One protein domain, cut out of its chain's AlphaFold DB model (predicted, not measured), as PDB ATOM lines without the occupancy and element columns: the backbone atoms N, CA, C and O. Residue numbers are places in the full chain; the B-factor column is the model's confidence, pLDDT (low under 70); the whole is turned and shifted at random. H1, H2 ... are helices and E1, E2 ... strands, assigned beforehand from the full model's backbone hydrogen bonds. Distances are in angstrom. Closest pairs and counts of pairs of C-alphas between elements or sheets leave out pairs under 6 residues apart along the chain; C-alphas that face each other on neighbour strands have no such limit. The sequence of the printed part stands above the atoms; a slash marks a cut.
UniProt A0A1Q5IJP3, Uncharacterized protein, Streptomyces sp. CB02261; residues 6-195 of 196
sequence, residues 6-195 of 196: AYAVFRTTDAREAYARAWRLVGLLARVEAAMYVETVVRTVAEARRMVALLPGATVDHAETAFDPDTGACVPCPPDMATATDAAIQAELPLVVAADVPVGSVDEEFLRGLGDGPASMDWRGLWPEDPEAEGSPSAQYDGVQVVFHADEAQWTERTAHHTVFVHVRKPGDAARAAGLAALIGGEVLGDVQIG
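This is residues 6 to 195 of the 196 residues of an uncharacterized protein of Streptomyces sp. CB02261 (UniProt A0A1Q5IJP3). One long antiparallel sheet of eight strands, twisted and curled, makes a wall, with H1 and H2 over one face, running along its strands, and H5 slantwise over E7 and E1 near one end of the sheet; the long loops of residues 63 to 85 and 127 to 142 add to the length of the whole. H3 sits near the other end, by E3, H4 packs on H2, and a loop at residues 67 to 74 sticks out. The 190 printed residues include five named helices and eight named strands, along the chain E1 H1 E2 H2 E3 H3 E4 H4 E5 E6 E7 H5 E8; the class is mixed. The whole is compact, with a radius of gyration of the C-alphas of 17.6 A and spans of 56 by 38 by 30 A.

The sheet runs E3, residues 59 to 62; E4, residues 95 to 102, 22.6 A; E2, residues 35 to 42, 21.9 A; E5, residues 119 to 126, 23.1 A; E6, residues 143 to 150; E7, residues 158 to 168, 24.2 A; E1, residues 6 to 12, from C-alpha 6 at (387.553, 294.385, 354.549); and E8, residues 189 to 194, to C-alpha 194 at (389.261, 297.649, 359.083). The helices are H1, residues 15 to 26, 16.3 A; H2, residues 45 to 54; H3, residues 86 to 92; H4, residues 108 to 113; and H5, residues 174 to 183.

E5, E6 and E7 form a meander, each strand the antiparallel neighbour of the one before; N 121 and O 146 are 2.9 A apart, N 163 and O 147 2.8 A. E7 bends by 94 degrees at residue 161. Beyond E5, N 37 and O 122 of E2 and E5 are 3.0 A apart, N 38 and O 99 of E2 and E4 2.9 A, and N 59 and O 98 of E3 and E4 2.8 A. On the other side of E7, N 9 and O 164 of E1 and E7 are 2.8 A apart, and N 6 and O 193 of E1 and E8 3.0 A. E2, H2, E3, with E4 between the strands, then E4, H4, E5, with E2 between the strands, then E7, H5, E8, with E1 between the strands, are split strand-helix-strand units, two strands with a helix between them along the chain and another strand between them in the sheet, each with a right-handed crossover. H1, H2 and H5 with the sheet make two layers, helices on one face. H1 has a height over the sheet of 7.7 A and runs along the strands; its closest C-alphas to E7 are Ala 15 and His 162, 6.0 A. H2, at 9.2 A, lies over E4. H5, at 9.0 A, lies over E7 and E1. H2 touches H4, closest C-alphas Leu 54 and Phe 110, 6.8 A, and only just touches H3, with 3 pairs of C-alphas within 8 A, closest Val 45 and Gln 90, 5.9 A. Every O i to N i+4 pair is within hydrogen-bond range in H1, H2, H4 and H5, and 2 of 3 in H3.

The C-alphas farthest apart are those of Asp 70 and Pro 131, 57.5 A. The printed part has no cut. The links E3 to H3 and E5 to E6 are long. Confidence is under 70 at residues 65 to 66, 76 to 77, 131 to 137 and 170.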
ATOM      1  N   ALA A   6     388.400 294.046 355.679       95.38
ATOM      2  CA  ALA A   6     387.553 294.385 354.549       95.38
ATOM      3  C   ALA A   6     388.420 294.712 353.330       95.38
ATOM      4  O   ALA A   6     389.302 295.569 353.390       95.38
ATOM      5  N   TYR A   7     388.172 294.024 352.223       97.00
ATOM      6  CA  TYR A   7     388.805 294.287 350.934       97.00
ATOM      7  C   TYR A   7     387.754 294.876 350.006       97.00
ATOM      8  O   TYR A   7     386.748 294.218 349.749       97.00
ATOM      9  N   ALA A   8     387.969 296.092 349.501       97.62
ATOM     10  CA  ALA A   8     387.119 296.631 348.447       97.62
ATOM     11  C   ALA A   8     387.340 295.785 347.189       97.62
ATOM     12  O   ALA A   8     388.479 295.606 346.773       97.62
ATOM     13  N   VAL A   9     386.277 295.237 346.606       98.19
ATOM     14  CA  VAL A   9     386.369 294.331 345.442       98.19
ATOM     15  C   VAL A   9     385.649 294.859 344.204       98.19
ATOM     16  O   VAL A   9     385.781 294.313 343.109       98.19
ATOM     17  N   PHE A  10     384.833 295.897 344.376       98.12
ATOM     18  CA  PHE A  10     384.102 296.536 343.294       98.12
ATOM     19  C   PHE A  10     383.671 297.942 343.709       98.12
ATOM     20  O   PHE A  10     383.295 298.159 344.863       98.12
ATOM     21  N   ARG A  11     383.696 298.885 342.767       97.81
ATOM     22  CA  ARG A  11     383.267 300.270 342.975       97.81
ATOM     23  C   ARG A  11     382.534 300.779 341.741       97.81
ATOM     24  O   ARG A  11     382.989 300.573 340.621       97.81
ATOM     25  N   THR A  12     381.414 301.459 341.952       97.56
ATOM     26  CA  THR A  12     380.580 302.025 340.882       97.56
ATOM     27  C   THR A  12     379.825 303.252 341.386       97.56
ATOM     28  O   THR A  12     379.727 303.462 342.589       97.56
ATOM     29  N   THR A  13     379.265 304.059 340.491       96.19
ATOM     30  CA  THR A  13     378.294 305.115 340.831       96.19
ATOM     31  C   THR A  13     376.841 304.640 340.691       96.19
ATOM     32  O   THR A  13     375.921 305.434 340.853       96.19
ATOM     33  N   ASP A  14     376.617 303.366 340.345       95.25
ATOM     34  CA  ASP A  14     375.286 302.757 340.249       95.25
ATOM     35  C   ASP A  14     374.997 301.878 341.477       95.25
ATOM     36  O   ASP A  14     375.527 300.772 341.621       95.25
ATOM     37  N   ALA A  15     374.118 302.357 342.363       94.50
ATOM     38  CA  ALA A  15     373.707 301.642 343.569       94.50
ATOM     39  C   ALA A  15     373.110 300.254 343.275       94.50
ATOM     40  O   ALA A  15     373.346 299.302 344.020       94.50
ATOM     41  N   ARG A  16     372.355 300.111 342.177       94.12
ATOM     42  CA  ARG A  16     371.730 298.834 341.801       94.12
ATOM     43  C   ARG A  16     372.783 297.839 341.350       94.12
ATOM     44  O   ARG A  16     372.695 296.663 341.702       94.12
ATOM     45  N   GLU A  17     373.785 298.299 340.606       96.06
ATOM     46  CA  GLU A  17     374.902 297.441 340.223       96.06
ATOM     47  C   GLU A  17     375.712 297.011 341.452       96.06
ATOM     48  O   GLU A  17     375.979 295.817 341.600       96.06
ATOM     49  N   ALA A  18     376.049 297.935 342.358       96.62
ATOM     50  CA  ALA A  18     376.768 297.603 343.589       96.62
ATOM     51  C   ALA A  18     376.021 296.544 344.415       96.62
ATOM     52  O   ALA A  18     376.600 295.512 344.766       96.62
ATOM     53  N   TYR A  19     374.719 296.743 344.637       96.00
ATOM     54  CA  TYR A  19     373.875 295.774 345.332       96.00
ATOM     55  C   TYR A  19     373.830 294.421 344.609       96.00
ATOM     56  O   TYR A  19     374.018 293.378 345.230       96.00
ATOM     57  N   ALA A  20     373.653 294.409 343.285       95.62
ATOM     58  CA  ALA A  20     373.615 293.168 342.515       95.62
ATOM     59  C   ALA A  20     374.938 292.385 342.590       95.62
ATOM     60  O   ALA A  20     374.924 291.153 342.630       95.62
ATOM     61  N   ARG A  21     376.089 293.071 342.617       97.12
ATOM     62  CA  ARG A  21     377.409 292.438 342.789       97.12
ATOM     63  C   ARG A  21     377.590 291.898 344.206       97.12
ATOM     64  O   ARG A  21     378.035 290.761 344.349       97.12
ATOM     65  N   ALA A  22     377.185 292.657 345.224       97.12
ATOM     66  CA  ALA A  22     377.179 292.190 346.607       97.12
ATOM     67  C   ALA A  22     376.295 290.944 346.771       97.12
ATOM     68  O   ALA A  22     376.735 289.937 347.317       97.12
ATOM     69  N   TRP A  23     375.095 290.943 346.190       95.69
ATOM     70  CA  TRP A  23     374.186 289.799 346.248       95.69
ATOM     71  C   TRP A  23     374.747 288.544 345.565       95.69
ATOM     72  O   TRP A  23     374.553 287.427 346.044       95.69
ATOM     73  N   ARG A  24     375.509 288.703 344.470       96.75
ATOM     74  CA  ARG A  24     376.245 287.579 343.864       96.75
ATOM     75  C   ARG A  24     377.280 286.996 344.822       96.75
ATOM     76  O   ARG A  24     377.366 285.777 344.901       96.75
ATOM     77  N   LEU A  25     378.023 287.832 345.556       97.25
ATOM     78  CA  LEU A  25     378.962 287.367 346.587       97.25
ATOM     79  C   LEU A  25     378.243 286.659 347.738       97.25
ATOM     80  O   LEU A  25     378.713 285.621 348.192       97.25
ATOM     81  N   VAL A  26     377.085 287.167 348.174       96.38
ATOM     82  CA  VAL A  26     376.262 286.509 349.203       96.38
ATOM     83  C   VAL A  26     375.884 285.092 348.764       96.38
ATOM     84  O   VAL A  26     375.971 284.161 349.559       96.38
ATOM     85  N   GLY A  27     375.559 284.897 347.482       95.81
ATOM     86  CA  GLY A  27     375.293 283.575 346.904       95.81
ATOM     87  C   GLY A  27     376.493 282.615 346.867       95.81
ATOM     88  O   GLY A  27     376.298 281.427 346.619       95.81
ATOM     89  N   LEU A  28     377.716 283.100 347.111       95.25
ATOM     90  CA  LEU A  28     378.929 282.278 347.209       95.25
ATOM     91  C   LEU A  28     379.250 281.852 348.649       95.25
ATOM     92  O   LEU A  28     380.115 280.998 348.842       95.25
ATOM     93  N   LEU A  29     378.582 282.421 349.659       93.88
ATOM     94  CA  LEU A  29     378.737 281.985 351.046       93.88
ATOM     95  C   LEU A  29     378.208 280.550 351.198       93.88
ATOM     96  O   LEU A  29     377.081 280.242 350.819       93.88
ATOM     97  N   ALA A  30     378.998 279.673 351.821       93.50
ATOM     98  CA  ALA A  30     378.562 278.321 352.176       93.50
ATOM     99  C   ALA A  30     377.440 278.342 353.226       93.50
ATOM    100  O   ALA A  30     376.601 277.443 353.283       93.50
ATOM    101  N   ARG A  31     377.430 279.379 354.069       93.19
ATOM    102  CA  ARG A  31     376.356 279.668 355.016       93.19
ATOM    103  C   ARG A  31     376.204 281.172 355.149       93.19
ATOM    104  O   ARG A  31     377.193 281.841 355.409       93.19
ATOM    105  N   VAL A  32     374.985 281.681 355.065       94.19
ATOM    106  CA  VAL A  32     374.654 283.067 355.418       94.19
ATOM    107  C   VAL A  32     373.863 283.069 356.724       94.19
ATOM    108  O   VAL A  32     373.117 282.125 357.000       94.19
ATOM    109  N   GLU A  33     374.069 284.076 357.566       93.44
ATOM    110  CA  GLU A  33     373.207 284.299 358.727       93.44
ATOM    111  C   GLU A  33     371.780 284.657 358.279       93.44
ATOM    112  O   GLU A  33     371.549 285.098 357.155       93.44
ATOM    113  N   ALA A  34     370.787 284.405 359.135       91.81
ATOM    114  CA  ALA A  34     369.382 284.623 358.774       91.81
ATOM    115  C   ALA A  34     369.010 286.112 358.689       91.81
ATOM    116  O   ALA A  34     368.054 286.470 357.999       91.81
ATOM    117  N   ALA A  35     369.759 286.956 359.398       93.31
ATOM    118  CA  ALA A  35     369.613 288.399 359.393       93.31
ATOM    119  C   ALA A  35     370.826 289.055 358.729       93.31
ATOM    120  O   ALA A  35     371.940 288.533 358.785       93.31
ATOM    121  N   MET A  36     370.581 290.198 358.107       94.38
ATOM    122  CA  MET A  36     371.595 291.141 357.666       94.38
ATOM    123  C   MET A  36     371.427 292.432 358.450       94.38
ATOM    124  O   MET A  36     370.298 292.828 358.757       94.38
ATOM    125  N   TYR A  37     372.542 293.084 358.736       94.38
ATOM    126  CA  TYR A  37     372.526 294.387 359.375       94.38
ATOM    127  C   TYR A  37     372.445 295.467 358.302       94.38
ATOM    128  O   TYR A  37     373.096 295.376 357.260       94.38
ATOM    129  N   VAL A  38     371.595 296.457 358.531       94.38
ATOM    130  CA  VAL A  38     371.395 297.595 357.639       94.38
ATOM    131  C   VAL A  38     371.530 298.855 358.459       94.38
ATOM    132  O   VAL A  38     370.928 298.962 359.526       94.38
ATOM    133  N   GLU A  39     372.262 299.821 357.924       93.69
ATOM    134  CA  GLU A  39     372.492 301.103 358.568       93.69
ATOM    135  C   GLU A  39     372.439 302.220 357.527       93.69
ATOM    136  O   GLU A  39     372.935 302.076 356.412       93.69
ATOM    137  N   THR A  40     371.798 303.340 357.844       93.56
ATOM    138  CA  THR A  40     371.677 304.464 356.908       93.56
ATOM    139  C   THR A  40     371.658 305.794 357.640       93.56
ATOM    140  O   THR A  40     370.969 305.952 358.647       93.56
ATOM    141  N   VAL A  41     372.409 306.766 357.121       93.50
ATOM    142  CA  VAL A  41     372.377 308.149 357.597       93.50
ATOM    143  C   VAL A  41     371.285 308.900 356.848       93.50
ATOM    144  O   VAL A  41     371.381 309.132 355.643       93.50
ATOM    145  N   VAL A  42     370.267 309.351 357.570       92.81
ATOM    146  CA  VAL A  42     369.179 310.175 357.037       92.81
ATOM    147  C   VAL A  42     369.442 311.650 357.338       92.81
ATOM    148  O   VAL A  42     369.835 312.028 358.444       92.81
ATOM    149  N   ARG A  43     369.244 312.510 356.335       91.81
ATOM    150  CA  ARG A  43     369.579 313.946 356.385       91.81
ATOM    151  C   ARG A  43     368.367 314.850 356.219       91.81
ATOM    152  O   ARG A  43     368.481 316.065 356.363       91.81
ATOM    153  N   THR A  44     367.208 314.273 355.933       93.38
ATOM    154  CA  THR A  44     365.932 314.977 355.836       93.38
ATOM    155  C   THR A  44     364.855 314.253 356.637       93.38
ATOM    156  O   THR A  44     364.892 313.033 356.810       93.38
ATOM    157  N   VAL A  45     363.832 314.991 357.074       93.81
ATOM    158  CA  VAL A  45     362.661 314.401 357.746       93.81
ATOM    159  C   VAL A  45     361.990 313.348 356.861       93.81
ATOM    160  O   VAL A  45     361.580 312.297 357.346       93.81
ATOM    161  N   ALA A  46     361.902 313.607 355.554       92.44
ATOM    162  CA  ALA A  46     361.278 312.690 354.606       92.44
ATOM    163  C   ALA A  46     362.041 311.359 354.495       92.44
ATOM    164  O   ALA A  46     361.409 310.304 354.466       92.44
ATOM    165  N   GLU A  47     363.376 311.398 354.459       93.00
ATOM    166  CA  GLU A  47     364.221 310.198 354.502       93.00
ATOM    167  C   GLU A  47     364.040 309.451 355.822       93.00
ATOM    168  O   GLU A  47     363.781 308.252 355.806       93.00
ATOM    169  N   ALA A  48     364.078 310.155 356.956       92.06
ATOM    170  CA  ALA A  48     363.931 309.541 358.272       92.06
ATOM    171  C   ALA A  48     362.591 308.798 358.418       92.06
ATOM    172  O   ALA A  48     362.555 307.628 358.796       92.06
ATOM    173  N   ARG A  49     361.479 309.440 358.034       92.12
ATOM    174  CA  ARG A  49     360.140 308.821 358.046       92.12
ATOM    175  C   ARG A  49     360.058 307.615 357.118       92.12
ATOM    176  O   ARG A  49     359.487 306.593 357.491       92.12
ATOM    177  N   ARG A  50     360.609 307.743 355.909       92.00
ATOM    178  CA  ARG A  50     360.619 306.664 354.920       92.00
ATOM    179  C   ARG A  50     361.404 305.466 355.441       92.00
ATOM    180  O   ARG A  50     360.900 304.352 355.361       92.00
ATOM    181  N   MET A  51     362.592 305.688 356.001       91.44
ATOM    182  CA  MET A  51     363.441 304.591 356.448       91.44
ATOM    183  C   MET A  51     362.879 303.860 357.658       91.44
ATOM    184  O   MET A  51     362.881 302.635 357.665       91.44
ATOM    185  N   VAL A  52     362.300 304.581 358.617       91.12
ATOM    186  CA  VAL A  52     361.594 303.960 359.750       91.12
ATOM    187  C   VAL A  52     360.384 303.140 359.281       91.12
ATOM    188  O   VAL A  52     360.095 302.090 359.847       91.12
ATOM    189  N   ALA A  53     359.684 303.577 358.227       90.62
ATOM    190  CA  ALA A  53     358.579 302.808 357.654       90.62
ATOM    191  C   ALA A  53     359.049 301.533 356.930       90.62
ATOM    192  O   ALA A  53     358.368 300.511 356.994       90.62
ATOM    193  N   LEU A  54     360.204 301.589 356.257       90.56
ATOM    194  CA  LEU A  54     360.812 300.449 355.560       90.56
ATOM    195  C   LEU A  54     361.507 299.464 356.511       90.56
ATOM    196  O   LEU A  54     361.628 298.288 356.179       90.56
ATOM    197  N   LEU A  55     361.931 299.927 357.688       90.00
ATOM    198  CA  LEU A  55     362.609 299.131 358.711       90.00
ATOM    199  C   LEU A  55     361.827 299.160 360.038       90.00
ATOM    200  O   LEU A  55     362.244 299.822 360.995       90.00
ATOM    201  N   PRO A  56     360.684 298.452 360.142       83.62
ATOM    202  CA  PRO A  56     359.939 298.386 361.392       83.62
ATOM    203  C   PRO A  56     360.801 297.825 362.530       83.62
ATOM    204  O   PRO A  56     361.334 296.723 362.428       83.62
ATOM    205  N   GLY A  57     360.899 298.573 363.630       85.25
ATOM    206  CA  GLY A  57     361.731 298.202 364.779       85.25
ATOM    207  C   GLY A  57     363.191 298.646 364.682       85.25
ATOM    208  O   GLY A  57     363.978 298.250 365.539       85.25
ATOM    209  N   ALA A  58     363.547 299.462 363.683       91.19
ATOM    210  CA  ALA A  58     364.864 300.079 363.611       91.19
ATOM    211  C   ALA A  58     365.173 300.927 364.850       91.19
ATOM    212  O   ALA A  58     364.307 301.634 365.376       91.19
ATOM    213  N   THR A  59     366.428 300.883 365.277       91.69
ATOM    214  CA  THR A  59     366.977 301.854 366.216       91.69
ATOM    215  C   THR A  59     367.269 303.149 365.473       91.69
ATOM    216  O   THR A  59     367.600 303.142 364.285       91.69
ATOM    217  N   VAL A  60     367.107 304.270 366.171       91.12
ATOM    218  CA  VAL A  60     367.387 305.597 365.632       91.12
ATOM    219  C   VAL A  60     368.269 306.323 366.623       91.12
ATOM    220  O   VAL A  60     367.871 306.494 367.772       91.12
ATOM    221  N   ASP A  61     369.442 306.739 366.165       90.25
ATOM    222  CA  ASP A  61     370.473 307.394 366.966       90.25
ATOM    223  C   ASP A  61     371.038 308.611 366.219       90.25
ATOM    224  O   ASP A  61     370.789 308.803 365.028       90.25
ATOM    225  N   HIS A  62     371.784 309.471 366.909       87.31
ATOM    226  CA  HIS A  62     372.511 310.564 366.259       87.31
ATOM    227  C   HIS A  62     373.679 310.016 365.438       87.31
ATOM    228  O   HIS A  62     374.391 309.120 365.890       87.31
ATOM    229  N   ALA A  63     373.911 310.575 364.246       83.31
ATOM    230  CA  ALA A  63     375.015 310.128 363.389       83.31
ATOM    231  C   ALA A  63     376.404 310.411 363.986       83.31
ATOM    232  O   ALA A  63     377.366 309.706 363.696       83.31
ATOM    233  N   GLU A  64     376.499 311.427 364.839       75.94
ATOM    234  CA  GLU A  64     377.672 311.695 365.662       75.94
ATOM    235  C   GLU A  64     377.245 311.667 367.126       75.94
ATOM    236  O   GLU A  64     376.191 312.199 367.480       75.94
ATOM    237  N   THR A  65     378.063 311.062 367.991       69.12
ATOM    238  CA  THR A  65     377.808 311.099 369.432       69.12
ATOM    239  C   THR A  65     377.870 312.546 369.905       69.12
ATOM    240  O   THR A  65     378.949 313.127 370.045       69.12
ATOM    241  N   ALA A  66     376.704 313.134 370.144       65.69
ATOM    242  CA  ALA A  66     376.602 314.467 370.695       65.69
ATOM    243  C   ALA A  66     376.831 314.402 372.207       65.69
ATOM    244  O   ALA A  66     376.252 313.572 372.914       65.69
ATOM    245  N   PHE A  67     377.675 315.296 372.707       73.00
ATOM    246  CA  PHE A  67     377.877 315.496 374.135       73.00
ATOM    247  C   PHE A  67     377.360 316.875 374.510       73.00
ATOM    248  O   PHE A  67     377.646 317.860 373.827       73.00
ATOM    249  N   ASP A  68     376.602 316.940 375.597       70.00
ATOM    250  CA  ASP A  68     376.209 318.199 376.206       70.00
ATOM    251  C   ASP A  68     377.494 318.958 376.603       70.00
ATOM    252  O   ASP A  68     378.316 318.421 377.353       70.00
ATOM    253  N   PRO A  69     377.721 320.171 376.073       71.62
ATOM    254  CA  PRO A  69     378.990 320.872 376.250       71.62
ATOM    255  C   PRO A  69     379.223 321.338 377.693       71.62
ATOM    256  O   PRO A  69     380.372 321.558 378.076       71.62
ATOM    257  N   ASP A  70     378.162 321.467 378.495       82.06
ATOM    258  CA  ASP A  70     378.227 321.962 379.870       82.06
ATOM    259  C   ASP A  70     378.463 320.826 380.878       82.06
ATOM    260  O   ASP A  70     379.138 321.005 381.893       82.06
ATOM    261  N   THR A  71     377.918 319.640 380.604       82.50
ATOM    262  CA  THR A  71     377.949 318.480 381.509       82.50
ATOM    263  C   THR A  71     378.863 317.356 381.031       82.50
ATOM    264  O   THR A  71     379.235 316.491 381.826       82.50
ATOM    265  N   GLY A  72     379.226 317.340 379.746       78.31
ATOM    266  CA  GLY A  72     379.944 316.240 379.101       78.31
ATOM    267  C   GLY A  72     379.131 314.946 379.007       78.31
ATOM    268  O   GLY A  72     379.690 313.896 378.690       78.31
ATOM    269  N   ALA A  73     377.832 314.984 379.319       77.19
ATOM    270  CA  ALA A  73     376.958 313.827 379.215       77.19
ATOM    271  C   ALA A  73     376.611 313.545 377.749       77.19
ATOM    272  O   ALA A  73     376.459 314.470 376.955       77.19
ATOM    273  N   CYS A  74     376.458 312.269 377.395       72.12
ATOM    274  CA  CYS A  74     375.922 311.897 376.087       72.12
ATOM    275  C   CYS A  74     374.497 312.446 375.965       72.12
ATOM    276  O   CYS A  74     373.677 312.234 376.864       72.12
ATOM    277  N   VAL A  75     374.220 313.157 374.873       71.56
ATOM    278  CA  VAL A  75     372.872 313.643 374.571       71.56
ATOM    279  C   VAL A  75     371.942 312.424 374.461       71.56
ATOM    280  O   VAL A  75     372.356 311.395 373.917       71.56
ATOM    281  N   PRO A  76     370.724 312.482 375.036       69.06
ATOM    282  CA  PRO A  76     369.775 311.374 374.974       69.06
ATOM    283  C   PRO A  76     369.438 310.994 373.532       69.06
ATOM    284  O   PRO A  76     369.483 311.850 372.654       69.06
ATOM    285  N   CYS A  77     369.033 309.738 373.318       69.94
ATOM    286  CA  CYS A  77     368.588 309.257 372.011       69.94
ATOM    287  C   CYS A  77     367.526 310.185 371.377       69.94
ATOM    288  O   CYS A  77     366.741 310.808 372.105       69.94
ATOM    289  N   PRO A  78     367.464 310.233 370.034       77.94
ATOM    290  CA  PRO A  78     366.460 310.978 369.280       77.94
ATOM    291  C   PRO A  78     365.018 310.697 369.746       77.94
ATOM    292  O   PRO A  78     364.729 309.631 370.301       77.94
ATOM    293  N   PRO A  79     364.077 311.629 369.505       77.44
ATOM    294  CA  PRO A  79     362.680 311.441 369.865       77.44
ATOM    295  C   PRO A  79     362.077 310.242 369.124       77.44
ATOM    296  O   PRO A  79     362.475 309.918 368.006       77.44
ATOM    297  N   ASP A  80     361.062 309.613 369.727       85.75
ATOM    298  CA  ASP A  80     360.340 308.498 369.113       85.75
ATOM    299  C   ASP A  80     359.775 308.905 367.745       85.75
ATOM    300  O   ASP A  80     358.834 309.697 367.633       85.75
ATOM    301  N   MET A  81     360.343 308.320 366.693       85.81
ATOM    302  CA  MET A  81     360.030 308.640 365.307       85.81
ATOM    303  C   MET A  81     358.581 308.333 364.922       85.81
ATOM    304  O   MET A  81     358.110 308.858 363.913       85.81
ATOM    305  N   ALA A  82     357.850 307.523 365.695       84.19
ATOM    306  CA  ALA A  82     356.429 307.277 365.465       84.19
ATOM    307  C   ALA A  82     355.550 308.463 365.897       84.19
ATOM    308  O   ALA A  82     354.487 308.691 365.316       84.19
ATOM    309  N   THR A  83     355.985 309.234 366.897       88.12
ATOM    310  CA  THR A  83     355.174 310.280 367.545       88.12
ATOM    311  C   THR A  83     355.759 311.686 367.413       88.12
ATOM    312  O   THR A  83     355.025 312.668 367.544       88.12
ATOM    313  N   ALA A  84     357.051 311.802 367.107       91.19
ATOM    314  CA  ALA A  84     357.737 313.069 366.911       91.19
ATOM    315  C   ALA A  84     357.080 313.897 365.799       91.19
ATOM    316  O   ALA A  84     356.586 313.363 364.803       91.19
ATOM    317  N   THR A  85     357.096 315.223 365.947       93.88
ATOM    318  CA  THR A  85     356.706 316.137 364.867       93.88
ATOM    319  C   THR A  85     357.852 316.296 363.874       93.88
ATOM    320  O   THR A  85     359.015 316.086 364.214       93.88
ATOM    321  N   ASP A  86     357.547 316.730 362.656       94.69
ATOM    322  CA  ASP A  86     358.580 316.970 361.642       94.69
ATOM    323  C   ASP A  86     359.595 318.033 362.087       94.69
ATOM    324  O   ASP A  86     360.780 317.905 361.802       94.69
ATOM    325  N   ALA A  87     359.161 319.041 362.851       93.25
ATOM    326  CA  ALA A  87     360.053 320.048 363.423       93.25
ATOM    327  C   ALA A  87     360.995 319.466 364.489       93.25
ATOM    328  O   ALA A  87     362.154 319.868 364.551       93.25
ATOM    329  N   ALA A  88     360.512 318.521 365.303       91.94
ATOM    330  CA  ALA A  88     361.346 317.828 366.282       91.94
ATOM    331  C   ALA A  88     362.388 316.948 365.581       91.94
ATOM    332  O   ALA A  88     363.557 317.025 365.914       91.94
ATOM    333  N   ILE A  89     361.990 316.191 364.554       91.81
ATOM    334  CA  ILE A  89     362.928 315.377 363.765       91.81
ATOM    335  C   ILE A  89     363.968 316.268 363.084       91.81
ATOM    336  O   ILE A  89     365.156 315.975 363.140       91.81
ATOM    337  N   GLN A  90     363.538 317.375 362.473       93.19
ATOM    338  CA  GLN A  90     364.426 318.300 361.771       93.19
ATOM    339  C   GLN A  90     365.539 318.857 362.672       93.19
ATOM    340  O   GLN A  90     366.628 319.126 362.173       93.19
ATOM    341  N   ALA A  91     365.271 319.039 363.969       90.12
ATOM    342  CA  ALA A  91     366.245 319.548 364.931       90.12
ATOM    343  C   ALA A  91     367.350 318.535 365.282       90.12
ATOM    344  O   ALA A  91     368.412 318.946 365.736       90.12
ATOM    345  N   GLU A  92     367.109 317.244 365.048       90.19
ATOM    346  CA  GLU A  92     367.996 316.145 365.448       90.19
ATOM    347  C   GLU A  92     368.814 315.580 364.276       90.19
ATOM    348  O   GLU A  92     369.693 314.746 364.469       90.19
ATOM    349  N   LEU A  93     368.530 316.011 363.042       89.88
ATOM    350  CA  LEU A  93     369.257 315.559 361.857       89.88
ATOM    351  C   LEU A  93     370.727 316.035 361.879       89.88
ATOM    352  O   LEU A  93     370.986 317.185 362.242       89.88
ATOM    353  N   PRO A  94     371.681 315.229 361.373       91.81
ATOM    354  CA  PRO A  94     371.494 313.910 360.763       91.81
ATOM    355  C   PRO A  94     371.333 312.775 361.787       91.81
ATOM    356  O   PRO A  94     371.985 312.754 362.830       91.81
ATOM    357  N   LEU A  95     370.511 311.787 361.430       91.62
ATOM    358  CA  LEU A  95     370.250 310.599 362.245       91.62
ATOM    359  C   LEU A  95     370.772 309.342 361.547       91.62
ATOM    360  O   LEU A  95     370.823 309.288 360.320       91.62
ATOM    361  N   VAL A  96     371.107 308.323 362.326       92.56
ATOM    362  CA  VAL A  96     371.357 306.956 361.869       92.56
ATOM    363  C   VAL A  96     370.115 306.126 362.147       92.56
ATOM    364  O   VAL A  96     369.579 306.157 363.250       92.56
ATOM    365  N   VAL A  97     369.656 305.388 361.140       93.06
ATOM    366  CA  VAL A  97     368.599 304.383 361.266       93.06
ATOM    367  C   VAL A  97     369.226 303.020 361.010       93.06
ATOM    368  O   VAL A  97     369.798 302.810 359.938       93.06
ATOM    369  N   ALA A  98     369.118 302.108 361.973       93.50
ATOM    370  CA  ALA A  98     369.762 300.802 361.905       93.50
ATOM    371  C   ALA A  98     368.820 299.658 362.283       93.50
ATOM    372  O   ALA A  98     367.982 299.800 363.171       93.50
ATOM    373  N   ALA A  99     368.952 298.508 361.626       95.06
ATOM    374  CA  ALA A  99     368.160 297.324 361.944       95.06
ATOM    375  C   ALA A  99     368.841 296.027 361.499       95.06
ATOM    376  O   ALA A  99     369.442 295.960 360.427       95.06
ATOM    377  N   ASP A 100     368.638 294.964 362.277       94.38
ATOM    378  CA  ASP A 100     368.794 293.592 361.802       94.38
ATOM    379  C   ASP A 100     367.507 293.167 361.087       94.38
ATOM    380  O   ASP A 100     366.436 293.085 361.696       94.38
ATOM    381  N   VAL A 101     367.598 292.879 359.790       93.50
ATOM    382  CA  VAL A 101     366.449 292.470 358.969       93.50
ATOM    383  C   VAL A 101     366.669 291.102 358.335       93.50
ATOM    384  O   VAL A 101     367.811 290.726 358.072       93.50
ATOM    385  N   PRO A 102     365.608 290.326 358.043       93.81
ATOM    386  CA  PRO A 102     365.763 289.044 357.367       93.81
ATOM    387  C   PRO A 102     366.481 289.192 356.022       93.81
ATOM    388  O   PRO A 102     366.166 290.089 355.234       93.81
ATOM    389  N   VAL A 103     367.409 288.287 355.718       91.44
ATOM    390  CA  VAL A 103     368.087 288.271 354.415       91.44
ATOM    391  C   VAL A 103     367.051 288.127 353.294       91.44
ATOM    392  O   VAL A 103     366.194 287.245 353.331       91.44
ATOM    393  N   GLY A 104     367.125 289.009 352.294       86.12
ATOM    394  CA  GLY A 104     366.184 289.049 351.167       86.12
ATOM    395  C   GLY A 104     364.895 289.842 351.415       86.12
ATOM    396  O   GLY A 104     364.041 289.871 350.535       86.12
ATOM    397  N   SER A 105     364.742 290.489 352.579       86.50
ATOM    398  CA  SER A 105     363.615 291.402 352.854       86.50
ATOM    399  C   SER A 105     363.783 292.806 352.259       86.50
ATOM    400  O   SER A 105     362.799 293.518 352.094       86.50
ATOM    401  N   VAL A 106     365.014 293.193 351.924       84.00
ATOM    402  CA  VAL A 106     365.333 294.452 351.241       84.00
ATOM    403  C   VAL A 106     365.184 294.277 349.738       84.00
ATOM    404  O   VAL A 106     365.729 293.339 349.157       84.00
ATOM    405  N   ASP A 107     364.475 295.211 349.117       82.00
ATOM    406  CA  ASP A 107     364.139 295.199 347.699       82.00
ATOM    407  C   ASP A 107     364.536 296.514 346.991       82.00
ATOM    408  O   ASP A 107     365.266 297.359 347.519       82.00
ATOM    409  N   GLU A 108     364.061 296.694 345.756       83.69
ATOM    410  CA  GLU A 108     364.298 297.928 344.999       83.69
ATOM    411  C   GLU A 108     363.693 299.175 345.655       83.69
ATOM    412  O   GLU A 108     364.192 300.280 345.421       83.69
ATOM    413  N   GLU A 109     362.616 299.040 346.435       84.88
ATOM    414  CA  GLU A 109     362.009 300.176 347.121       84.88
ATOM    415  C   GLU A 109     362.929 300.691 348.219       84.88
ATOM    416  O   GLU A 109     363.117 301.907 348.317       84.88
ATOM    417  N   PHE A 110     363.571 299.787 348.959       87.31
ATOM    418  CA  PHE A 110     364.604 300.151 349.919       87.31
ATOM    419  C   PHE A 110     365.772 300.878 349.245       87.31
ATOM    420  O   PHE A 110     366.141 301.969 349.673       87.31
ATOM    421  N   LEU A 111     366.316 300.333 348.148       87.75
ATOM    422  CA  LEU A 111     367.435 300.965 347.433       87.75
ATOM    423  C   LEU A 111     367.079 302.349 346.885       87.75
ATOM    424  O   LEU A 111     367.916 303.241 346.870       87.75
ATOM    425  N   ARG A 112     365.835 302.547 346.438       85.69
ATOM    426  CA  ARG A 112     365.327 303.862 346.017       85.69
ATOM    427  C   ARG A 112     365.052 304.789 347.205       85.69
ATOM    428  O   ARG A 112     364.975 306.002 347.027       85.69
ATOM    429  N   GLY A 113     364.820 304.217 348.383       83.69
ATOM    430  CA  GLY A 113     364.642 304.933 349.638       83.69
ATOM    431  C   GLY A 113     365.948 305.458 350.224       83.69
ATOM    432  O   GLY A 113     365.884 306.406 351.006       83.69
ATOM    433  N   LEU A 114     367.093 304.896 349.814       84.50
ATOM    434  CA  LEU A 114     368.411 305.438 350.130       84.50
ATOM    435  C   LEU A 114     368.480 306.884 349.631       84.50
ATOM    436  O   LEU A 114     368.352 307.160 348.437       84.50
ATOM    437  N   GLY A 115     368.601 307.802 350.586       84.31
ATOM    438  CA  GLY A 115     368.804 309.216 350.317       84.31
ATOM    439  C   GLY A 115     370.247 309.514 349.920       84.31
ATOM    440  O   GLY A 115     371.013 308.626 349.561       84.31
ATOM    441  N   ASP A 116     370.646 310.774 350.061       86.06
ATOM    442  CA  ASP A 116     372.016 311.203 349.739       86.06
ATOM    443  C   ASP A 116     373.044 310.861 350.835       86.06
ATOM    444  O   ASP A 116     374.234 311.165 350.688       86.06
ATOM    445  N   GLY A 117     372.604 310.309 351.967       89.25
ATOM    446  CA  GLY A 117     373.474 309.931 353.076       89.25
ATOM    447  C   GLY A 117     374.160 308.575 352.866       89.25
ATOM    448  O   GLY A 117     373.624 307.721 352.159       89.25
ATOM    449  N   PRO A 118     375.337 308.354 353.483       92.75
ATOM    450  CA  PRO A 118     375.963 307.039 353.516       92.75
ATOM    451  C   PRO A 118     375.017 305.965 354.059       92.75
ATOM    452  O   PRO A 118     374.181 306.236 354.925       92.75
ATOM    453  N   ALA A 119     375.155 304.745 353.554       93.75
ATOM    454  CA  ALA A 119     374.427 303.584 354.055       93.75
ATOM    455  C   ALA A 119     375.261 302.316 353.894       93.75
ATOM    456  O   ALA A 119     376.070 302.231 352.974       93.75
ATOM    457  N   SER A 120     375.034 301.320 354.738       95.06
ATOM    458  CA  SER A 120     375.673 300.014 354.660       95.06
ATOM    459  C   SER A 120     374.635 298.892 354.714       95.06
ATOM    460  O   SER A 120     373.547 299.024 355.282       95.06
ATOM    461  N   MET A 121     374.968 297.775 354.072       95.62
ATOM    462  CA  MET A 121     374.300 296.497 354.291       95.62
ATOM    463  C   MET A 121     375.357 295.421 354.470       95.62
ATOM    464  O   MET A 121     376.245 295.279 353.624       95.62
ATOM    465  N   ASP A 122     375.205 294.641 355.531       95.38
ATOM    466  CA  ASP A 122     376.193 293.689 356.003       95.38
ATOM    467  C   ASP A 122     375.582 292.287 356.089       95.38
ATOM    468  O   ASP A 122     374.692 292.007 356.899       95.38
ATOM    469  N   TRP A 123     376.100 291.370 355.277       96.19
ATOM    470  CA  TRP A 123     375.765 289.950 355.317       96.19
ATOM    471  C   TRP A 123     376.900 289.173 355.957       96.19
ATOM    472  O   TRP A 123     377.964 289.006 355.359       96.19
ATOM    473  N   ARG A 124     376.661 288.639 357.152       93.94
ATOM    474  CA  ARG A 124     377.606 287.746 357.827       93.94
ATOM    475  C   ARG A 124     377.381 286.303 357.415       93.94
ATOM    476  O   ARG A 124     376.261 285.881 357.119       93.94
ATOM    477  N   GLY A 125     378.455 285.527 357.379       91.94
ATOM    478  CA  GLY A 125     378.376 284.152 356.921       91.94
ATOM    479  C   GLY A 125     379.710 283.433 356.920       91.94
ATOM    480  O   GLY A 125     380.688 283.895 357.476       91.94
ATOM    481  N   LEU A 126     379.753 282.260 356.307       91.56
ATOM    482  CA  LEU A 126     380.970 281.489 356.117       91.56
ATOM    483  C   LEU A 126     381.267 281.413 354.633       91.56
ATOM    484  O   LEU A 126     380.446 280.916 353.858       91.56
ATOM    485  N   TRP A 127     382.467 281.836 354.254       91.50
ATOM    486  CA  TRP A 127     383.013 281.445 352.965       91.50
ATOM    487  C   TRP A 127     383.212 279.923 352.930       91.50
ATOM    488  O   TRP A 127     383.496 279.323 353.974       91.50
ATOM    489  N   PRO A 128     383.083 279.283 351.756       87.44
ATOM    490  CA  PRO A 128     383.461 277.888 351.586       87.44
ATOM    491  C   PRO A 128     384.882 277.622 352.096       87.44
ATOM    492  O   PRO A 128     385.741 278.513 352.099       87.44
ATOM    493  N   GLU A 129     385.133 276.393 352.545       81.62
ATOM    494  CA  GLU A 129     386.499 275.975 352.851       81.62
ATOM    495  C   GLU A 129     387.352 276.099 351.590       81.62
ATOM    496  O   GLU A 129     386.967 275.649 350.512       81.62
ATOM    497  N   ASP A 130     388.503 276.739 351.746       72.19
ATOM    498  CA  ASP A 130     389.518 276.814 350.712       72.19
ATOM    499  C   ASP A 130     390.730 276.058 351.260       72.19
ATOM    500  O   ASP A 130     391.294 276.498 352.265       72.19
ATOM    501  N   PRO A 131     391.095 274.906 350.676       65.38
ATOM    502  CA  PRO A 131     392.215 274.105 351.157       65.38
ATOM    503  C   PRO A 131     393.561 274.831 351.031       65.38
ATOM    504  O   PRO A 131     394.523 274.419 351.676       65.38
ATOM    505  N   GLU A 132     393.639 275.891 350.219       64.38
ATOM    506  CA  GLU A 132     394.831 276.726 350.064       64.38
ATOM    507  C   GLU A 132     394.842 277.923 351.032       64.38
ATOM    508  O   GLU A 132     395.893 278.531 351.243       64.38
ATOM    509  N   ALA A 133     393.707 278.243 351.668       65.62
ATOM    510  CA  ALA A 133     393.620 279.303 352.665       65.62
ATOM    511  C   ALA A 133     394.083 278.808 354.040       65.62
ATOM    512  O   ALA A 133     393.711 277.737 354.521       65.62
ATOM    513  N   GLU A 134     394.883 279.620 354.729       59.56
ATOM    514  CA  GLU A 134     395.305 279.282 356.085       59.56
ATOM    515  C   GLU A 134     394.126 279.428 357.076       59.56
ATOM    516  O   GLU A 134     393.467 280.457 357.159       59.56
ATOM    517  N   GLY A 135     393.873 278.433 357.924       62.12
ATOM    518  CA  GLY A 135     392.898 278.546 359.020       62.12
ATOM    519  C   GLY A 135     391.418 278.425 358.626       62.12
ATOM    520  O   GLY A 135     391.046 278.327 357.463       62.12
ATOM    521  N   SER A 136     390.554 278.369 359.643       63.06
ATOM    522  CA  SER A 136     389.134 278.037 359.469       63.06
ATOM    523  C   SER A 136     388.255 279.276 359.225       63.06
ATOM    524  O   SER A 136     388.476 280.303 359.876       63.06
ATOM    525  N   PRO A 137     387.223 279.175 358.361       66.38
ATOM    526  CA  PRO A 137     386.193 280.202 358.196       66.38
ATOM    527  C   PRO A 137     385.519 280.580 359.521       66.38
ATOM    528  O   PRO A 137     385.365 279.746 360.419       66.38
ATOM    529  N   SER A 138     385.084 281.833 359.650       74.62
ATOM    530  CA  SER A 138     384.436 282.322 360.869       74.62
ATOM    531  C   SER A 138     383.335 283.323 360.561       74.62
ATOM    532  O   SER A 138     383.604 284.404 360.051       74.62
ATOM    533  N   ALA A 139     382.111 283.008 360.989       73.25
ATOM    534  CA  ALA A 139     380.935 283.842 360.736       73.25
ATOM    535  C   ALA A 139     381.002 285.224 361.394       73.25
ATOM    536  O   ALA A 139     380.278 286.133 361.016       73.25
ATOM    537  N   GLN A 140     381.914 285.397 362.353       80.06
ATOM    538  CA  GLN A 140     382.183 286.688 362.971       80.06
ATOM    539  C   GLN A 140     382.973 287.639 362.059       80.06
ATOM    540  O   GLN A 140     382.864 288.849 362.222       80.06
ATOM    541  N   TYR A 141     383.803 287.111 361.158       84.88
ATOM    542  CA  TYR A 141     384.746 287.904 360.359       84.88
ATOM    543  C   TYR A 141     384.524 287.784 358.857       84.88
ATOM    544  O   TYR A 141     385.039 288.607 358.109       84.88
ATOM    545  N   ASP A 142     383.814 286.747 358.428       92.00
ATOM    546  CA  ASP A 142     383.537 286.472 357.033       92.00
ATOM    547  C   ASP A 142     382.159 287.023 356.664       92.00
ATOM    548  O   ASP A 142     381.177 286.901 357.407       92.00
ATOM    549  N   GLY A 143     382.085 287.635 355.492       95.25
ATOM    550  CA  GLY A 143     380.848 288.220 355.023       95.25
ATOM    551  C   GLY A 143     381.040 289.165 353.857       95.25
ATOM    552  O   GLY A 143     382.137 289.335 353.320       95.25
ATOM    553  N   VAL A 144     379.939 289.782 353.467       97.44
ATOM    554  CA  VAL A 144     379.869 290.765 352.396       97.44
ATOM    555  C   VAL A 144     379.327 292.047 352.990       97.44
ATOM    556  O   VAL A 144     378.373 292.009 353.760       97.44
ATOM    557  N   GLN A 145     379.902 293.167 352.589       97.44
ATOM    558  CA  GLN A 145     379.353 294.483 352.868       97.44
ATOM    559  C   GLN A 145     379.163 295.220 351.549       97.44
ATOM    560  O   GLN A 145     380.001 295.137 350.649       97.44
ATOM    561  N   VAL A 146     378.077 295.968 351.424       97.19
ATOM    562  CA  VAL A 146     377.986 297.047 350.438       97.19
ATOM    563  C   VAL A 146     377.818 298.353 351.183       97.19
ATOM    564  O   VAL A 146     376.967 298.462 352.060       97.19
ATOM    565  N   VAL A 147     378.638 299.333 350.825       96.44
ATOM    566  CA  VAL A 147     378.539 300.694 351.334       96.44
ATOM    567  C   VAL A 147     378.110 301.598 350.193       96.44
ATOM    568  O   VAL A 147     378.732 301.623 349.131       96.44
ATOM    569  N   PHE A 148     377.035 302.342 350.401       95.69
ATOM    570  CA  PHE A 148     376.535 303.342 349.478       95.69
ATOM    571  C   PHE A 148     377.061 304.721 349.872       95.69
ATOM    572  O   PHE A 148     377.086 305.062 351.052       95.69
ATOM    573  N   HIS A 149     377.440 305.517 348.871       94.81
ATOM    574  CA  HIS A 149     377.989 306.860 349.050       94.81
ATOM    575  C   HIS A 149     379.271 306.906 349.891       94.81
ATOM    576  O   HIS A 149     379.490 307.888 350.597       94.81
ATOM    577  N   ALA A 150     380.119 305.876 349.815       93.25
ATOM    578  CA  ALA A 150     381.448 305.890 350.419       93.25
ATOM    579  C   ALA A 150     382.435 304.939 349.721       93.25
ATOM    580  O   ALA A 150     382.068 303.944 349.081       93.25
ATOM    581  N   ASP A 151     383.720 305.242 349.903       93.56
ATOM    582  CA  ASP A 151     384.845 304.466 349.369       93.56
ATOM    583  C   ASP A 151     385.457 303.507 350.409       93.56
ATOM    584  O   ASP A 151     386.248 302.631 350.041       93.56
ATOM    585  N   GLU A 152     385.086 303.666 351.685       93.06
ATOM    586  CA  GLU A 152     385.644 302.956 352.839       93.06
ATOM    587  C   GLU A 152     384.589 302.128 353.586       93.06
ATOM    588  O   GLU A 152     383.432 302.532 353.691       93.06
ATOM    589  N   ALA A 153     385.007 301.000 354.167       91.12
ATOM    590  CA  ALA A 153     384.161 300.085 354.943       91.12
ATOM    591  C   ALA A 153     383.607 300.730 356.227       91.12
ATOM    592  O   ALA A 153     382.516 300.399 356.682       91.12
ATOM    593  N   GLN A 154     384.358 301.679 356.797       88.56
ATOM    594  CA  GLN A 154     383.944 302.500 357.942       88.56
ATOM    595  C   GLN A 154     383.234 303.795 357.518       88.56
ATOM    596  O   GLN A 154     382.956 304.624 358.376       88.56
ATOM    597  N   TRP A 155     382.897 303.936 356.226       85.50
ATOM    598  CA  TRP A 155     381.972 304.938 355.681       85.50
ATOM    599  C   TRP A 155     382.182 306.374 356.223       85.50
ATOM    600  O   TRP A 155     381.239 307.142 356.397       85.50
ATOM    601  N   THR A 156     383.457 306.730 356.447       77.94
ATOM    602  CA  THR A 156     383.942 307.952 357.121       77.94
ATOM    603  C   THR A 156     383.693 309.223 356.312       77.94
ATOM    604  O   THR A 156     383.332 310.261 356.867       77.94
ATOM    605  N   GLU A 157     383.869 309.145 354.993       84.06
ATOM    606  CA  GLU A 157     383.677 310.247 354.058       84.06
ATOM    607  C   GLU A 157     382.641 309.885 352.994       84.06
ATOM    608  O   GLU A 157     382.657 308.802 352.400       84.06
ATOM    609  N   ARG A 158     381.748 310.840 352.718       89.38
ATOM    610  CA  ARG A 158     380.743 310.702 351.668       89.38
ATOM    611  C   ARG A 158     381.381 310.857 350.290       89.38
ATOM    612  O   ARG A 158     381.930 311.912 349.975       89.38
ATOM    613  N   THR A 159     381.164 309.882 349.414       92.81
ATOM    614  CA  THR A 159     381.582 309.922 348.006       92.81
ATOM    615  C   THR A 159     380.398 309.704 347.057       92.81
ATOM    616  O   THR A 159     379.271 309.430 347.471       92.81
ATOM    617  N   ALA A 160     380.630 309.862 345.752       93.31
ATOM    618  CA  ALA A 160     379.641 309.513 344.729       93.31
ATOM    619  C   ALA A 160     379.576 307.999 344.454       93.31
ATOM    620  O   ALA A 160     378.757 307.563 343.648       93.31
ATOM    621  N   HIS A 161     380.458 307.210 345.068       95.94
ATOM    622  CA  HIS A 161     380.587 305.795 344.773       95.94
ATOM    623  C   HIS A 161     379.825 304.923 345.766       95.94
ATOM    624  O   HIS A 161     379.556 305.291 346.907       95.94
ATOM    625  N   HIS A 162     379.539 303.715 345.313       96.44
ATOM    626  CA  HIS A 162     379.067 302.598 346.100       96.44
ATOM    627  C   HIS A 162     380.124 301.499 345.987       96.44
ATOM    628  O   HIS A 162     380.509 301.109 344.877       96.44
ATOM    629  N   THR A 163     380.619 301.037 347.128       97.88
ATOM    630  CA  THR A 163     381.754 300.119 347.210       97.88
ATOM    631  C   THR A 163     381.306 298.804 347.831       97.88
ATOM    632  O   THR A 163     380.640 298.780 348.865       97.88
ATOM    633  N   VAL A 164     381.657 297.696 347.184       98.19
ATOM    634  CA  VAL A 164     381.400 296.343 347.683       98.19
ATOM    635  C   VAL A 164     382.671 295.824 348.330       98.19
ATOM    636  O   VAL A 164     383.744 295.876 347.721       98.19
ATOM    637  N   PHE A 165     382.536 295.289 349.535       97.94
ATOM    638  CA  PHE A 165     383.624 294.729 350.313       97.94
ATOM    639  C   PHE A 165     383.418 293.243 350.566       97.94
ATOM    640  O   PHE A 165     382.312 292.761 350.824       97.94
ATOM    641  N   VAL A 166     384.532 292.523 350.536       96.81
ATOM    642  CA  VAL A 166     384.638 291.162 351.046       96.81
ATOM    643  C   VAL A 166     385.310 291.236 352.407       96.81
ATOM    644  O   VAL A 166     386.442 291.710 352.526       96.81
ATOM    645  N   HIS A 167     384.612 290.741 353.421       94.75
ATOM    646  CA  HIS A 167     385.159 290.554 354.752       94.75
ATOM    647  C   HIS A 167     385.722 289.146 354.850       94.75
ATOM    648  O   HIS A 167     385.062 288.163 354.497       94.75
ATOM    649  N   VAL A 168     386.964 289.061 355.305       87.81
ATOM    650  CA  VAL A 168     387.632 287.800 355.620       87.81
ATOM    651  C   VAL A 168     388.197 287.850 357.034       87.81
ATOM    652  O   VAL A 168     388.364 288.920 357.634       87.81
ATOM    653  N   ARG A 169     388.525 286.660 357.546       77.88
ATOM    654  CA  ARG A 169     389.237 286.399 358.804       77.88
ATOM    655  C   ARG A 169     390.202 287.510 359.243       77.88
ATOM    656  O   ARG A 169     390.924 288.106 358.453       77.88
ATOM    657  N   LYS A 170     390.307 287.692 360.560       68.56
ATOM    658  CA  LYS A 170     391.132 288.708 361.240       68.56
ATOM    659  C   LYS A 170     392.574 288.932 360.713       68.56
ATOM    660  O   LYS A 170     392.986 290.096 360.686       68.56
ATOM    661  N   PRO A 171     393.376 287.909 360.330       73.62
ATOM    662  CA  PRO A 171     394.701 288.159 359.749       73.62
ATOM    663  C   PRO A 171     394.658 288.726 358.317       73.62
ATOM    664  O   PRO A 171     395.674 289.225 357.844       73.62
ATOM    665  N   GLY A 172     393.501 288.699 357.654       77.38
ATOM    666  CA  GLY A 172     393.347 288.979 356.232       77.38
ATOM    667  C   GLY A 172     393.540 287.724 355.381       77.38
ATOM    668  O   GLY A 172     394.094 286.722 355.832       77.38
ATOM    669  N   ASP A 173     393.059 287.786 354.142       86.56
ATOM    670  CA  ASP A 173     393.247 286.751 353.128       86.56
ATOM    671  C   ASP A 173     393.105 287.367 351.730       86.56
ATOM    672  O   ASP A 173     392.041 287.348 351.107       86.56
ATOM    673  N   ALA A 174     394.182 288.003 351.266       90.00
ATOM    674  CA  ALA A 174     394.169 288.743 350.007       90.00
ATOM    675  C   ALA A 174     393.939 287.829 348.792       90.00
ATOM    676  O   ALA A 174     393.278 288.241 347.840       90.00
ATOM    677  N   ALA A 175     394.443 286.590 348.831       90.06
ATOM    678  CA  ALA A 175     394.258 285.618 347.756       90.06
ATOM    679  C   ALA A 175     392.783 285.220 347.628       90.06
ATOM    680  O   ALA A 175     392.213 285.299 346.537       90.06
ATOM    681  N   ARG A 176     392.132 284.900 348.754       90.25
ATOM    682  CA  ARG A 176     390.692 284.630 348.787       90.25
ATOM    683  C   ARG A 176     389.875 285.836 348.328       90.25
ATOM    684  O   ARG A 176     388.973 285.674 347.508       90.25
ATOM    685  N   ALA A 177     390.187 287.038 348.818       93.25
ATOM    686  CA  ALA A 177     389.487 288.257 348.413       93.25
ATOM    687  C   ALA A 177     389.597 288.504 346.898       93.25
ATOM    688  O   ALA A 177     388.592 288.799 346.254       93.25
ATOM    689  N   ALA A 178     390.781 288.307 346.309       94.44
ATOM    690  CA  ALA A 178     390.993 288.422 344.867       94.44
ATOM    691  C   ALA A 178     390.220 287.360 344.067       94.44
ATOM    692  O   ALA A 178     389.609 287.688 343.049       94.44
ATOM    693  N   GLY A 179     390.185 286.110 344.541       94.12
ATOM    694  CA  GLY A 179     389.387 285.049 343.924       94.12
ATOM    695  C   GLY A 179     387.889 285.369 343.921       94.12
ATOM    696  O   GLY A 179     387.228 285.256 342.890       94.12
ATOM    697  N   LEU A 180     387.361 285.845 345.052       95.00
ATOM    698  CA  LEU A 180     385.961 286.264 345.180       95.00
ATOM    699  C   LEU A 180     385.641 287.489 344.309       95.00
ATOM    700  O   LEU A 180     384.601 287.513 343.651       95.00
ATOM    701  N   ALA A 181     386.549 288.467 344.245       96.44
ATOM    702  CA  ALA A 181     386.417 289.630 343.372       96.44
ATOM    703  C   ALA A 181     386.301 289.215 341.896       96.44
ATOM    704  O   ALA A 181     385.381 289.645 341.195       96.44
ATOM    705  N   ALA A 182     387.165 288.305 341.437       96.56
ATOM    706  CA  ALA A 182     387.148 287.820 340.061       96.56
ATOM    707  C   ALA A 182     385.817 287.135 339.691       96.56
ATOM    708  O   ALA A 182     385.312 287.327 338.583       96.56
ATOM    709  N   LEU A 183     385.198 286.396 340.622       95.69
ATOM    710  CA  LEU A 183     383.903 285.728 340.402       95.69
ATOM    711  C   LEU A 183     382.745 286.705 340.171       95.69
ATOM    712  O   LEU A 183     381.763 286.357 339.510       95.69
ATOM    713  N   ILE A 184     382.860 287.939 340.661       95.19
ATOM    714  CA  ILE A 184     381.905 289.010 340.374       95.19
ATOM    715  C   ILE A 184     382.395 289.979 339.302       95.19
ATOM    716  O   ILE A 184     381.751 291.004 339.102       95.19
ATOM    717  N   GLY A 185     383.472 289.666 338.579       95.00
ATOM    718  CA  GLY A 185     384.043 290.539 337.549       95.00
ATOM    719  C   GLY A 185     384.626 291.842 338.099       95.00
ATOM    720  O   GLY A 185     384.599 292.850 337.398       95.00
ATOM    721  N   GLY A 186     385.078 291.826 339.352       95.25
ATOM    722  CA  GLY A 186     385.817 292.904 339.998       95.25
ATOM    723  C   GLY A 186     387.268 292.513 340.276       95.25
ATOM    724  O   GLY A 186     387.754 291.473 339.829       95.25
ATOM    725  N   GLU A 187     387.951 293.349 341.046       97.06
ATOM    726  CA  GLU A 187     389.328 293.154 341.505       97.06
ATOM    727  C   GLU A 187     389.500 293.797 342.883       97.06
ATOM    728  O   GLU A 187     388.701 294.646 343.270       97.06
ATOM    729  N   VAL A 188     390.532 293.414 343.636       97.06
ATOM    730  CA  VAL A 188     390.818 294.072 344.920       97.06
ATOM    731  C   VAL A 188     391.315 295.496 344.665       97.06
ATOM    732  O   VAL A 188     392.293 295.703 343.951       97.06
ATOM    733  N   LEU A 189     390.644 296.468 345.275       96.06
ATOM    734  CA  LEU A 189     390.888 297.895 345.125       96.06
ATOM    735  C   LEU A 189     391.599 298.441 346.366       96.06
ATOM    736  O   LEU A 189     391.037 298.446 347.460       96.06
ATOM    737  N   GLY A 190     392.808 298.970 346.175       93.44
ATOM    738  CA  GLY A 190     393.571 299.620 347.241       93.44
ATOM    739  C   GLY A 190     394.001 298.674 348.368       93.44
ATOM    740  O   GLY A 190     394.104 297.461 348.189       93.44
ATOM    741  N   ASP A 191     394.292 299.263 349.527       93.50
ATOM    742  CA  ASP A 191     394.772 298.541 350.702       93.50
ATOM    743  C   ASP A 191     393.631 297.917 351.520       93.50
ATOM    744  O   ASP A 191     392.478 298.351 351.482       93.50
ATOM    745  N   VAL A 192     393.977 296.898 352.313       93.88
ATOM    746  CA  VAL A 192     393.052 296.258 353.256       93.88
ATOM    747  C   VAL A 192     392.573 297.245 354.323       93.88
ATOM    748  O   VAL A 192     393.368 297.952 354.945       93.88
ATOM    749  N   GLN A 193     391.271 297.238 354.590       93.38
ATOM    750  CA  GLN A 193     390.620 298.128 355.544       93.38
ATOM    751  C   GLN A 193     390.190 297.385 356.815       93.38
ATOM    752  O   GLN A 193     390.157 296.150 356.885       93.38
ATOM    753  N   ILE A 194     389.883 298.157 357.857       90.62
ATOM    754  CA  ILE A 194     389.261 297.649 359.083       90.62
ATOM    755  C   ILE A 194     387.760 297.489 358.809       90.62
ATOM    756  O   ILE A 194     387.087 298.467 358.496       90.62
ATOM    757  N   GLY A 195     387.249 296.260 358.899       86.44
ATOM    758  CA  GLY A 195     385.813 295.982 358.802       86.44
ATOM    759  C   GLY A 195     385.117 296.050 360.165       86.44
ATOM    760  O   GLY A 195     385.641 296.665 361.093       86.44
TER     761      GLY A 195